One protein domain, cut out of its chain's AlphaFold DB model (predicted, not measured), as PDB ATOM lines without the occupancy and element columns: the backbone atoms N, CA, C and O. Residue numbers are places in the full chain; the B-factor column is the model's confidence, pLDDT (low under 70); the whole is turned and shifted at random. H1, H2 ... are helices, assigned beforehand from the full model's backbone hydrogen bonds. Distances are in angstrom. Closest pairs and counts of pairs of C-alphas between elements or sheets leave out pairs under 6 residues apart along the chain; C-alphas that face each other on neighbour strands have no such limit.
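This is residues 2 to 73 and 202 to 224 of the 224 residues of the protein "Transcription factor adf-1-like protein" of Lasius niger (UniProt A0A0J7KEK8). The long helix H2 makes a base, with H1, H4 and the short H3 ranged along one side of it. H1 and H4 are side by side, running opposite ways, and H1 stands about perpendicular to H2, touching its first residues. Past the other end of H2 a long loop sticks out with residues 44 to 50, then folds back to H3. The printed part has 95 residues, with four named helices in the order H1, H2, H3, H4 and no named strand; the class is all helix. It is only just loose, close to compact, with a radius of gyration of the C-alphas of 15.4 A, and flat, spanning 49 by 36 by 18 A.

H1, residues 3 to 15, touches H2, residues 19 to 43, with residues 19 to 23 of H2 alone. The closest C-alphas are those of Ala 12 and Val 19, 5.2 A apart, and the lines are about perpendicular at 89 degrees. H3, residues 63 to 67, touches no helix, but is near H2 and H4, residues 202 to 220; H1 and H3 are apart. H4 touches H1 with residues 210 to 218 alone, at a shallow tilt of 15 degrees, opposite ways; the closest C-alphas, of Leu 15 and Gly 210, are 6.0 A apart. H2 and H4 are near each other. O i to N i+4 pairs within hydrogen-bond range number 7 of 9 in H1, 20 of 21 in H2, 14 of 15 in H4 and 0 of 1 in H3, where 2 of 2 O i to N i+3 pairs are within range.

H1 begins at C-alpha 3 (209.194, 299.127, 167.531) and is 19.3 A long. H2 is 36.1 A long, ending at C-alpha 43 (180.970, 281.590, 189.733). H3 has five residues; H4, 28.2 A, ends at C-alpha 220 (198.500, 299.562, 169.272).

The C-alphas farthest apart, of Lys 2 and Gly 47, are 50.0 A apart. The link from H1 to H2 is tight and that from H2 to H3 long. Residues 74 to 201 are not printed, and C-alphas 73 and 202 lie 39.4 A apart across this cut. The mean pLDDT of the printed part is 77.2; residues 2 to 5, 46, 48 and 202 to 224 are under 70.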
ATOM      1  N   LYS A   2     212.699 298.093 165.415       52.84
ATOM      2  CA  LYS A   2     212.854 298.076 166.897       52.84
ATOM      3  C   LYS A   2     211.610 298.588 167.659       52.84
ATOM      4  O   LYS A   2     211.700 299.122 168.753       52.84
ATOM      5  N   ILE A   3     210.423 298.448 167.069       58.78
ATOM      6  CA  ILE A   3     209.194 299.127 167.531       58.78
ATOM      7  C   ILE A   3     208.697 298.622 168.905       58.78
ATOM      8  O   ILE A   3     208.031 299.365 169.624       58.78
ATOM      9  N   LYS A   4     209.030 297.381 169.293       54.62
ATOM     10  CA  LYS A   4     208.561 296.760 170.547       54.62
ATOM     11  C   LYS A   4     209.316 297.227 171.797       54.62
ATOM     12  O   LYS A   4     208.719 297.230 172.871       54.62
ATOM     13  N   ASP A   5     210.575 297.641 171.670       61.12
ATOM     14  CA  ASP A   5     211.389 298.062 172.820       61.12
ATOM     15  C   ASP A   5     211.040 299.494 173.255       61.12
ATOM     16  O   ASP A   5     210.958 299.775 174.451       61.12
ATOM     17  N   ASN A   6     210.731 300.370 172.292       76.88
ATOM     18  CA  ASN A   6     210.350 301.767 172.527       76.88
ATOM     19  C   ASN A   6     209.160 301.893 173.493       76.88
ATOM     20  O   ASN A   6     209.257 302.598 174.493       76.88
ATOM     21  N   ALA A   7     208.089 301.126 173.261       83.69
ATOM     22  CA  ALA A   7     206.898 301.118 174.115       83.69
ATOM     23  C   ALA A   7     207.214 300.787 175.586       83.69
ATOM     24  O   ALA A   7     206.610 301.346 176.500       83.69
ATOM     25  N   TRP A   8     208.169 299.886 175.836       86.12
ATOM     26  CA  TRP A   8     208.593 299.561 177.196       86.12
ATOM     27  C   TRP A   8     209.417 300.675 177.837       86.12
ATOM     28  O   TRP A   8     209.260 300.915 179.032       86.12
ATOM     29  N   ILE A   9     210.272 301.342 177.060       90.12
ATOM     30  CA  ILE A   9     211.112 302.458 177.514       90.12
ATOM     31  C   ILE A   9     210.248 303.680 177.848       90.12
ATOM     32  O   ILE A   9     210.393 304.246 178.929       90.12
ATOM     33  N   GLU A  10     209.303 304.042 176.977       88.62
ATOM     34  CA  GLU A  10     208.337 305.127 177.204       88.62
ATOM     35  C   GLU A  10     207.529 304.887 178.486       88.62
ATOM     36  O   GLU A  10     207.454 305.752 179.362       88.62
ATOM     37  N   MET A  11     206.992 303.674 178.648       86.12
ATOM     38  CA  MET A  11     206.222 303.308 179.836       86.12
ATOM     39  C   MET A  11     207.056 303.291 181.118       86.12
ATOM     40  O   MET A  11     206.579 303.733 182.163       86.12
ATOM     41  N   ALA A  12     208.297 302.807 181.047       90.19
ATOM     42  CA  ALA A  12     209.248 302.844 182.152       90.19
ATOM     43  C   ALA A  12     209.571 304.291 182.573       90.19
ATOM     44  O   ALA A  12     209.578 304.587 183.769       90.19
ATOM     45  N   GLY A  13     209.736 305.198 181.601       90.94
ATOM     46  CA  GLY A  13     209.924 306.633 181.821       90.94
ATOM     47  C   GLY A  13     208.728 307.300 182.505       90.94
ATOM     48  O   GLY A  13     208.900 307.933 183.541       90.94
ATOM     49  N   ILE A  14     207.504 307.090 182.000       91.00
ATOM     50  CA  ILE A  14     206.264 307.609 182.620       91.00
ATOM     51  C   ILE A  14     206.132 307.124 184.072       91.00
ATOM     52  O   ILE A  14     205.816 307.896 184.977       91.00
ATOM     53  N   LEU A  15     206.392 305.837 184.305       88.94
ATOM     54  CA  LEU A  15     206.277 305.200 185.617       88.94
ATOM     55  C   LEU A  15     207.455 305.495 186.562       88.94
ATOM     56  O   LEU A  15     207.358 305.144 187.737       88.94
ATOM     57  N   ASN A  16     208.544 306.096 186.068       93.81
ATOM     58  CA  ASN A  16     209.818 306.275 186.776       93.81
ATOM     59  C   ASN A  16     210.343 304.967 187.413       93.81
ATOM     60  O   ASN A  16     210.719 304.922 188.584       93.81
ATOM     61  N   ILE A  17     210.343 303.877 186.638       92.06
ATOM     62  CA  ILE A  17     210.866 302.552 187.031       92.06
ATOM     63  C   ILE A  17     211.738 301.959 185.923       92.06
ATOM     64  O   ILE A  17     211.762 302.469 184.807       92.06
ATOM     65  N   THR A  18     212.424 300.844 186.187       94.25
ATOM     66  CA  THR A  18     213.158 300.143 185.125       94.25
ATOM     67  C   THR A  18     212.207 299.452 184.136       94.25
ATOM     68  O   THR A  18     211.094 299.041 184.480       94.25
ATOM     69  N   VAL A  19     212.670 299.241 182.898       91.50
ATOM     70  CA  VAL A  19     211.955 298.432 181.892       91.50
ATOM     71  C   VAL A  19     211.648 297.020 182.414       91.50
ATOM     72  O   VAL A  19     210.540 296.518 182.214       91.50
ATOM     73  N   SER A  20     212.586 296.408 183.145       93.00
ATOM     74  CA  SER A  20     212.421 295.081 183.755       93.00
ATOM     75  C   SER A  20     211.291 295.056 184.794       93.00
ATOM     76  O   SER A  20     210.427 294.172 184.770       93.00
ATOM     77  N   ASP A  21     211.216 296.074 185.658       91.19
ATOM     78  CA  ASP A  21     210.125 296.224 186.627       91.19
ATOM     79  C   ASP A  21     208.780 296.437 185.935       91.19
ATOM     80  O   ASP A  21     207.774 295.851 186.340       91.19
ATOM     81  N   CYS A  22     208.752 297.242 184.872       92.19
ATOM     82  CA  CYS A  22     207.555 297.491 184.073       92.19
ATOM     83  C   CYS A  22     207.015 296.189 183.451       92.19
ATOM     84  O   CYS A  22     205.845 295.836 183.636       92.19
ATOM     85  N   GLN A  23     207.886 295.411 182.800       88.81
ATOM     86  CA  GLN A  23     207.558 294.100 182.228       88.81
ATOM     87  C   GLN A  23     207.110 293.089 183.297       88.81
ATOM     88  O   GLN A  23     206.149 292.336 183.088       88.81
ATOM     89  N   THR A  24     207.752 293.101 184.468       92.19
ATOM     90  CA  THR A  24     207.408 292.242 185.611       92.19
ATOM     91  C   THR A  24     206.034 292.593 186.185       92.19
ATOM     92  O   THR A  24     205.193 291.706 186.367       92.19
ATOM     93  N   ARG A  25     205.754 293.885 186.415       92.69
ATOM     94  CA  ARG A  25     204.446 294.387 186.879       92.69
ATOM     95  C   ARG A  25     203.336 294.023 185.892       92.69
ATOM     96  O   ARG A  25     202.329 293.448 186.306       92.69
ATOM     97  N   TRP A  26     203.541 294.255 184.595       91.38
ATOM     98  CA  TRP A  26     202.584 293.886 183.545       91.38
ATOM     99  C   TRP A  26     202.332 292.375 183.468       91.38
ATOM    100  O   TRP A  26     201.202 291.920 183.286       91.38
ATOM    101  N   THR A  27     203.370 291.560 183.645       89.62
ATOM    102  CA  THR A  27     203.236 290.097 183.646       89.62
ATOM    103  C   THR A  27     202.432 289.609 184.851       89.62
ATOM    104  O   THR A  27     201.495 288.827 184.670       89.62
ATOM    105  N   ARG A  28     202.686 290.145 186.053       92.50
ATOM    106  CA  ARG A  28     201.865 289.882 187.252       92.50
ATOM    107  C   ARG A  28     200.408 290.332 187.066       92.50
ATOM    108  O   ARG A  28     199.494 289.605 187.457       92.50
ATOM    109  N   LEU A  29     200.182 291.483 186.424       93.25
ATOM    110  CA  LEU A  29     198.846 292.013 186.124       93.25
ATOM    111  C   LEU A  29     198.059 291.065 185.202       93.25
ATOM    112  O   LEU A  29     196.949 290.655 185.546       93.25
ATOM    113  N   ARG A  30     198.670 290.615 184.096       92.44
ATOM    114  CA  ARG A  30     198.080 289.621 183.177       92.44
ATOM    115  C   ARG A  30     197.808 288.276 183.861       92.44
ATOM    116  O   ARG A  30     196.733 287.710 183.690       92.44
ATOM    117  N   GLN A  31     198.730 287.783 184.691       92.00
ATOM    118  CA  GLN A  31     198.537 286.553 185.476       92.00
ATOM    119  C   GLN A  31     197.392 286.663 186.497       92.00
ATOM    120  O   GLN A  31     196.729 285.665 186.799       92.00
ATOM    121  N   ARG A  32     197.158 287.849 187.078       94.19
ATOM    122  CA  ARG A  32     196.002 288.090 187.953       94.19
ATOM    123  C   ARG A  32     194.706 288.169 187.144       94.19
ATOM    124  O   ARG A  32     193.733 287.554 187.568       94.19
ATOM    125  N   TYR A  33     194.711 288.815 185.975       93.12
ATOM    126  CA  TYR A  33     193.556 288.863 185.067       93.12
ATOM    127  C   TYR A  33     193.092 287.473 184.626       93.12
ATOM    128  O   TYR A  33     191.914 287.164 184.785       93.12
ATOM    129  N   SER A  34     194.001 286.598 184.172       91.56
ATOM    130  CA  SER A  34     193.648 285.219 183.791       91.56
ATOM    131  C   SER A  34     192.922 284.467 184.910       91.56
ATOM    132  O   SER A  34     191.941 283.773 184.654       91.56
ATOM    133  N   ARG A  35     193.390 284.619 186.157       91.38
ATOM    134  CA  ARG A  35     192.770 283.988 187.330       91.38
ATOM    135  C   ARG A  35     191.425 284.617 187.673       91.38
ATOM    136  O   ARG A  35     190.474 283.886 187.905       91.38
ATOM    137  N   GLU A  36     191.325 285.944 187.676       93.25
ATOM    138  CA  GLU A  36     190.068 286.652 187.956       93.25
ATOM    139  C   GLU A  36     188.987 286.324 186.911       93.25
ATOM    140  O   GLU A  36     187.834 286.125 187.285       93.25
ATOM    141  N   ARG A  37     189.354 286.193 185.626       90.69
ATOM    142  CA  ARG A  37     188.455 285.731 184.556       90.69
ATOM    143  C   ARG A  37     187.975 284.303 184.823       90.69
ATOM    144  O   ARG A  37     186.775 284.083 184.912       90.69
ATOM    145  N   MET A  38     188.894 283.367 185.073       89.12
ATOM    146  CA  MET A  38     188.544 281.975 185.381       89.12
ATOM    147  C   MET A  38     187.634 281.852 186.618       89.12
ATOM    148  O   MET A  38     186.691 281.068 186.605       89.12
ATOM    149  N   LEU A  39     187.866 282.651 187.664       88.75
ATOM    150  CA  LEU A  39     187.004 282.699 188.853       88.75
ATOM    151  C   LEU A  39     185.609 283.274 188.555       88.75
ATOM    152  O   LEU A  39     184.647 282.909 189.230       88.75
ATOM    153  N   ARG A  40     185.471 284.187 187.585       88.25
ATOM    154  CA  ARG A  40     184.168 284.718 187.127       88.25
ATOM    155  C   ARG A  40     183.402 283.686 186.324       88.25
ATOM    156  O   ARG A  40     182.228 283.465 186.601       88.25
ATOM    157  N   ASP A  41     184.088 283.014 185.410       87.19
ATOM    158  CA  ASP A  41     183.506 281.947 184.604       87.19
ATOM    159  C   ASP A  41     183.035 280.783 185.501       87.19
ATOM    160  O   ASP A  41     181.970 280.219 185.269       87.19
ATOM    161  N   GLN A  42     183.774 280.466 186.576       85.88
ATOM    162  CA  GLN A  42     183.384 279.461 187.576       85.88
ATOM    163  C   GLN A  42     182.174 279.878 188.427       85.88
ATOM    164  O   GLN A  42     181.258 279.081 188.579       85.88
ATOM    165  N   GLU A  43     182.123 281.111 188.943       86.38
ATOM    166  CA  GLU A  43     180.970 281.590 189.733       86.38
ATOM    167  C   GLU A  43     179.715 281.876 188.902       86.38
ATOM    168  O   GLU A  43     178.630 281.972 189.458       86.38
ATOM    169  N   THR A  44     179.838 282.009 187.581       81.31
ATOM    170  CA  THR A  44     178.678 282.147 186.681       81.31
ATOM    171  C   THR A  44     178.177 280.775 186.199       81.31
ATOM    172  O   THR A  44     177.129 280.671 185.563       81.31
ATOM    173  N   ARG A  45     178.914 279.691 186.480       79.75
ATOM    174  CA  ARG A  45     178.598 278.341 186.008       79.75
ATOM    175  C   ARG A  45     177.683 277.608 186.991       79.75
ATOM    176  O   ARG A  45     177.993 277.489 188.169       79.75
ATOM    177  N   SER A  46     176.606 277.032 186.456       62.19
ATOM    178  CA  SER A  46     175.725 276.056 187.118       62.19
ATOM    179  C   SER A  46     175.121 276.501 188.458       62.19
ATOM    180  O   SER A  46     175.508 276.010 189.512       62.19
ATOM    181  N   GLY A  47     174.112 277.378 188.416       72.56
ATOM    182  CA  GLY A  47     173.204 277.616 189.552       72.56
ATOM    183  C   GLY A  47     173.820 278.292 190.782       72.56
ATOM    184  O   GLY A  47     173.124 278.486 191.776       72.56
ATOM    185  N   ALA A  48     175.098 278.671 190.722       67.31
ATOM    186  CA  ALA A  48     175.732 279.489 191.739       67.31
ATOM    187  C   ALA A  48     174.956 280.807 191.911       67.31
ATOM    188  O   ALA A  48     174.623 281.491 190.939       67.31
ATOM    189  N   GLY A  49     174.638 281.137 193.165       74.00
ATOM    190  CA  GLY A  49     173.956 282.378 193.513       74.00
ATOM    191  C   GLY A  49     174.812 283.616 193.233       74.00
ATOM    192  O   GLY A  49     175.940 283.532 192.747       74.00
ATOM    193  N   LYS A  50     174.280 284.795 193.577       79.00
ATOM    194  CA  LYS A  50     174.974 286.078 193.387       79.00
ATOM    195  C   LYS A  50     176.421 286.004 193.919       79.00
ATOM    196  O   LYS A  50     176.603 285.644 195.084       79.00
ATOM    197  N   PRO A  51     177.439 286.380 193.119       77.12
ATOM    198  CA  PRO A  51     178.838 286.250 193.513       77.12
ATOM    199  C   PRO A  51     179.129 287.061 194.780       77.12
ATOM    200  O   PRO A  51     178.925 288.277 194.811       77.12
ATOM    201  N   MET A  52     179.602 286.384 195.830       79.75
ATOM    202  CA  MET A  52     179.852 286.999 197.143       79.75
ATOM    203  C   MET A  52     181.209 287.715 197.228       79.75
ATOM    204  O   MET A  52     181.422 288.520 198.134       79.75
ATOM    205  N   ARG A  53     182.143 287.449 196.303       83.69
ATOM    206  CA  ARG A  53     183.465 288.095 196.310       83.69
ATOM    207  C   ARG A  53     183.428 289.514 195.750       83.69
ATOM    208  O   ARG A  53     182.794 289.801 194.735       83.69
ATOM    209  N   SER A  54     184.213 290.392 196.371       85.12
ATOM    210  CA  SER A  54     184.443 291.738 195.851       85.12
ATOM    211  C   SER A  54     185.165 291.699 194.499       85.12
ATOM    212  O   SER A  54     186.083 290.906 194.273       85.12
ATOM    213  N   LYS A  55     184.745 292.578 193.588       84.94
ATOM    214  CA  LYS A  55     185.309 292.721 192.245       84.94
ATOM    215  C   LYS A  55     186.701 293.345 192.323       84.94
ATOM    216  O   LYS A  55     186.863 294.436 192.863       84.94
ATOM    217  N   TRP A  56     187.706 292.689 191.740       91.62
ATOM    218  CA  TRP A  56     189.028 293.300 191.602       91.62
ATOM    219  C   TRP A  56     188.927 294.574 190.751       91.62
ATOM    220  O   TRP A  56     188.510 294.517 189.597       91.62
ATOM    221  N   SER A  57     189.299 295.722 191.324       90.88
ATOM    222  CA  SER A  57     189.032 297.047 190.743       90.88
ATOM    223  C   SER A  57     189.640 297.257 189.355       90.88
ATOM    224  O   SER A  57     189.038 297.923 188.527       90.88
ATOM    225  N   LEU A  58     190.802 296.655 189.083       89.56
ATOM    226  CA  LEU A  58     191.498 296.762 187.796       89.56
ATOM    227  C   LEU A  58     190.919 295.847 186.705       89.56
ATOM    228  O   LEU A  58     191.364 295.926 185.564       89.56
ATOM    229  N   PHE A  59     189.968 294.962 187.033       91.19
ATOM    230  CA  PHE A  59     189.463 293.959 186.091       91.19
ATOM    231  C   PHE A  59     188.808 294.584 184.852       91.19
ATOM    232  O   PHE A  59     189.002 294.063 183.760       91.19
ATOM    233  N   GLU A  60     188.091 295.703 185.008       91.06
ATOM    234  CA  GLU A  60     187.449 296.400 183.882       91.06
ATOM    235  C   GLU A  60     188.459 297.144 183.011       91.06
ATOM    236  O   GLU A  60     188.475 296.922 181.802       91.06
ATOM    237  N   ASN A  61     189.358 297.938 183.613       90.38
ATOM    238  CA  ASN A  61     190.406 298.671 182.890       90.38
ATOM    239  C   ASN A  61     191.210 297.737 181.967       90.38
ATOM    240  O   ASN A  61     191.564 298.106 180.853       90.38
ATOM    241  N   ILE A  62     191.461 296.497 182.404       90.62
ATOM    242  CA  ILE A  62     192.238 295.513 181.639       90.62
ATOM    243  C   ILE A  62     191.379 294.478 180.884       90.62
ATOM    244  O   ILE A  62     191.934 293.550 180.294       90.62
ATOM    245  N   ASN A  63     190.047 294.613 180.849       90.38
ATOM    246  CA  ASN A  63     189.153 293.595 180.278       90.38
ATOM    247  C   ASN A  63     189.340 293.388 178.762       90.38
ATOM    248  O   ASN A  63     189.159 292.282 178.252       90.38
ATOM    249  N   PHE A  64     189.788 294.419 178.040       87.62
ATOM    250  CA  PHE A  64     190.156 294.338 176.618       87.62
ATOM    251  C   PHE A  64     191.182 293.218 176.317       87.62
ATOM    252  O   PHE A  64     191.158 292.622 175.235       87.62
ATOM    253  N   LEU A  65     192.035 292.852 177.291       88.75
ATOM    254  CA  LEU A  65     192.964 291.724 177.183       88.75
ATOM    255  C   LEU A  65     192.249 290.407 176.867       88.75
ATOM    256  O   LEU A  65     192.837 289.532 176.229       88.75
ATOM    257  N   GLY A  66     190.986 290.260 177.278       87.12
ATOM    258  CA  GLY A  66     190.181 289.062 177.078       87.12
ATOM    259  C   GLY A  66     190.030 288.642 175.615       87.12
ATOM    260  O   GLY A  66     189.926 287.440 175.358       87.12
ATOM    261  N   LYS A  67     190.101 289.596 174.671       84.50
ATOM    262  CA  LYS A  67     190.099 289.360 173.213       84.50
ATOM    263  C   LYS A  67     191.424 288.784 172.694       84.50
ATOM    264  O   LYS A  67     191.440 288.071 171.697       84.50
ATOM    265  N   HIS A  68     192.538 289.062 173.377       80.62
ATOM    266  CA  HIS A  68     193.902 288.724 172.942       80.62
ATOM    267  C   HIS A  68     194.609 287.707 173.861       80.62
ATOM    268  O   HIS A  68     195.824 287.490 173.752       80.62
ATOM    269  N   MET A  69     193.873 287.096 174.794       83.56
ATOM    270  CA  MET A  69     194.367 286.092 175.737       83.56
ATOM    271  C   MET A  69     193.589 284.785 175.572       83.56
ATOM    272  O   MET A  69     192.475 284.640 176.069       83.56
ATOM    273  N   VAL A  70     194.213 283.825 174.887       79.50
ATOM    274  CA  VAL A  70     193.698 282.461 174.720       79.50
ATOM    275  C   VAL A  70     194.102 281.619 175.929       79.50
ATOM    276  O   VAL A  70     195.281 281.553 176.282       79.50
ATOM    277  N   TYR A  71     193.132 280.956 176.559       75.81
ATOM    278  CA  TYR A  71     193.401 279.983 177.616       75.81
ATOM    279  C   TYR A  71     193.935 278.678 177.010       75.81
ATOM    280  O   TYR A  71     193.314 278.104 176.114       75.81
ATOM    281  N   ARG A  72     195.071 278.181 177.511       76.25
ATOM    282  CA  ARG A  72     195.559 276.840 177.165       76.25
ATOM    283  C   ARG A  72     194.812 275.812 178.009       76.25
ATOM    284  O   ARG A  72     194.966 275.802 179.227       76.25
ATOM    285  N   LYS A  73     194.036 274.935 177.365       75.25
ATOM    286  CA  LYS A  73     193.491 273.737 178.019       75.25
ATOM    287  C   LYS A  73     194.666 272.873 178.486       75.25
ATOM    288  O   LYS A  73     195.534 272.554 177.678       75.25
ATOM    289  N   HIS A 202     197.337 307.948 197.081       38.38
ATOM    290  CA  HIS A 202     198.232 308.467 196.038       38.38
ATOM    291  C   HIS A 202     199.016 307.361 195.319       38.38
ATOM    292  O   HIS A 202     199.046 307.333 194.093       38.38
ATOM    293  N   SER A 203     199.556 306.382 196.050       42.75
ATOM    294  CA  SER A 203     200.219 305.218 195.435       42.75
ATOM    295  C   SER A 203     199.274 304.371 194.567       42.75
ATOM    296  O   SER A 203     199.695 303.862 193.530       42.75
ATOM    297  N   LYS A 204     197.986 304.257 194.931       47.53
ATOM    298  CA  LYS A 204     196.965 303.626 194.075       47.53
ATOM    299  C   LYS A 204     196.641 304.465 192.839       47.53
ATOM    300  O   LYS A 204     196.560 303.887 191.767       47.53
ATOM    301  N   GLN A 205     196.486 305.783 192.978       48.78
ATOM    302  CA  GLN A 205     196.234 306.700 191.857       48.78
ATOM    303  C   GLN A 205     197.388 306.684 190.842       48.78
ATOM    304  O   GLN A 205     197.140 306.560 189.652       48.78
ATOM    305  N   LEU A 206     198.643 306.708 191.305       47.25
ATOM    306  CA  LEU A 206     199.835 306.621 190.447       47.25
ATOM    307  C   LEU A 206     199.990 305.245 189.777       47.25
ATOM    308  O   LEU A 206     200.437 305.152 188.637       47.25
ATOM    309  N   LEU A 207     199.596 304.161 190.456       53.47
ATOM    310  CA  LEU A 207     199.508 302.837 189.831       53.47
ATOM    311  C   LEU A 207     198.369 302.754 188.808       53.47
ATOM    312  O   LEU A 207     198.538 302.078 187.800       53.47
ATOM    313  N   LEU A 208     197.234 303.413 189.050       52.97
ATOM    314  CA  LEU A 208     196.090 303.458 188.138       52.97
ATOM    315  C   LEU A 208     196.414 304.269 186.881       52.97
ATOM    316  O   LEU A 208     196.363 303.699 185.799       52.97
ATOM    317  N   SER A 209     196.870 305.520 187.008       59.16
ATOM    318  CA  SER A 209     197.280 306.339 185.857       59.16
ATOM    319  C   SER A 209     198.418 305.689 185.067       59.16
ATOM    320  O   SER A 209     198.414 305.682 183.838       59.16
ATOM    321  N   GLY A 210     199.359 305.054 185.769       57.56
ATOM    322  CA  GLY A 210     200.399 304.234 185.168       57.56
ATOM    323  C   GLY A 210     199.864 303.032 184.381       57.56
ATOM    324  O   GLY A 210     200.374 302.725 183.307       57.56
ATOM    325  N   ILE A 211     198.824 302.359 184.885       59.81
ATOM    326  CA  ILE A 211     198.138 301.264 184.185       59.81
ATOM    327  C   ILE A 211     197.328 301.785 182.997       59.81
ATOM    328  O   ILE A 211     197.390 301.171 181.940       59.81
ATOM    329  N   ASP A 212     196.649 302.921 183.109       57.78
ATOM    330  CA  ASP A 212     195.879 303.507 182.008       57.78
ATOM    331  C   ASP A 212     196.794 303.963 180.848       57.78
ATOM    332  O   ASP A 212     196.457 303.777 179.677       57.78
ATOM    333  N   GLN A 213     198.024 304.397 181.147       57.72
ATOM    334  CA  GLN A 213     199.062 304.621 180.132       57.72
ATOM    335  C   GLN A 213     199.600 303.302 179.532       57.72
ATOM    336  O   GLN A 213     199.710 303.196 178.309       57.72
ATOM    337  N   LEU A 214     199.844 302.255 180.346       60.41
ATOM    338  CA  LEU A 214     200.187 300.909 179.834       60.41
ATOM    339  C   LEU A 214     199.102 300.406 178.862       60.41
ATOM    340  O   LEU A 214     199.404 299.800 177.832       60.41
ATOM    341  N   LEU A 215     197.834 300.666 179.181       60.12
ATOM    342  CA  LEU A 215     196.668 300.248 178.409       60.12
ATOM    343  C   LEU A 215     196.597 300.909 177.030       60.12
ATOM    344  O   LEU A 215     196.341 300.215 176.044       60.12
ATOM    345  N   LEU A 216     196.861 302.213 176.936       59.38
ATOM    346  CA  LEU A 216     196.877 302.927 175.656       59.38
ATOM    347  C   LEU A 216     197.994 302.423 174.731       59.38
ATOM    348  O   LEU A 216     197.735 302.107 173.568       59.38
ATOM    349  N   VAL A 217     199.215 302.264 175.249       58.94
ATOM    350  CA  VAL A 217     200.374 301.864 174.431       58.94
ATOM    351  C   VAL A 217     200.269 300.404 173.956       58.94
ATOM    352  O   VAL A 217     200.562 300.106 172.794       58.94
ATOM    353  N   PHE A 218     199.799 299.474 174.801       61.16
ATOM    354  CA  PHE A 218     199.710 298.056 174.412       61.16
ATOM    355  C   PHE A 218     198.553 297.707 173.472       61.16
ATOM    356  O   PHE A 218     198.622 296.659 172.826       61.16
ATOM    357  N   ASN A 219     197.536 298.563 173.334       56.62
ATOM    358  CA  ASN A 219     196.476 298.361 172.340       56.62
ATOM    359  C   ASN A 219     196.996 298.468 170.892       56.62
ATOM    360  O   ASN A 219     196.587 297.684 170.038       56.62
ATOM    361  N   ASN A 220     197.957 299.358 170.623       54.00
ATOM    362  CA  ASN A 220     198.500 299.562 169.272       54.00
ATOM    363  C   ASN A 220     199.547 298.510 168.849       54.00
ATOM    364  O   ASN A 220     199.760 298.281 167.662       54.00
ATOM    365  N   GLN A 221     200.195 297.831 169.799       52.03
ATOM    366  CA  GLN A 221     201.379 296.986 169.552       52.03
ATOM    367  C   GLN A 221     201.073 295.507 169.235       52.03
ATOM    368  O   GLN A 221     201.983 294.672 169.251       52.03
ATOM    369  N   ARG A 222     199.806 295.141 168.979       47.59
ATOM    370  CA  ARG A 222     199.396 293.736 168.751       47.59
ATOM    371  C   ARG A 222     198.570 293.484 167.485       47.59
ATOM    372  O   ARG A 222     197.881 292.471 167.400       47.59
ATOM    373  N   CYS A 223     198.695 294.371 166.498       40.06
ATOM    374  CA  CYS A 223     198.253 294.135 165.117       40.06
ATOM    375  C   CYS A 223     199.398 293.665 164.186       40.06
ATOM    376  O   CYS A 223     199.239 293.719 162.970       40.06
ATOM    377  N   LEU A 224     200.532 293.219 164.756       32.69
ATOM    378  CA  LEU A 224     201.711 292.645 164.080       32.69
ATOM    379  C   LEU A 224     202.253 291.419 164.845       32.69
ATOM    380  O   LEU A 224     202.650 291.585 166.030       32.69
TER     381      LEU A 224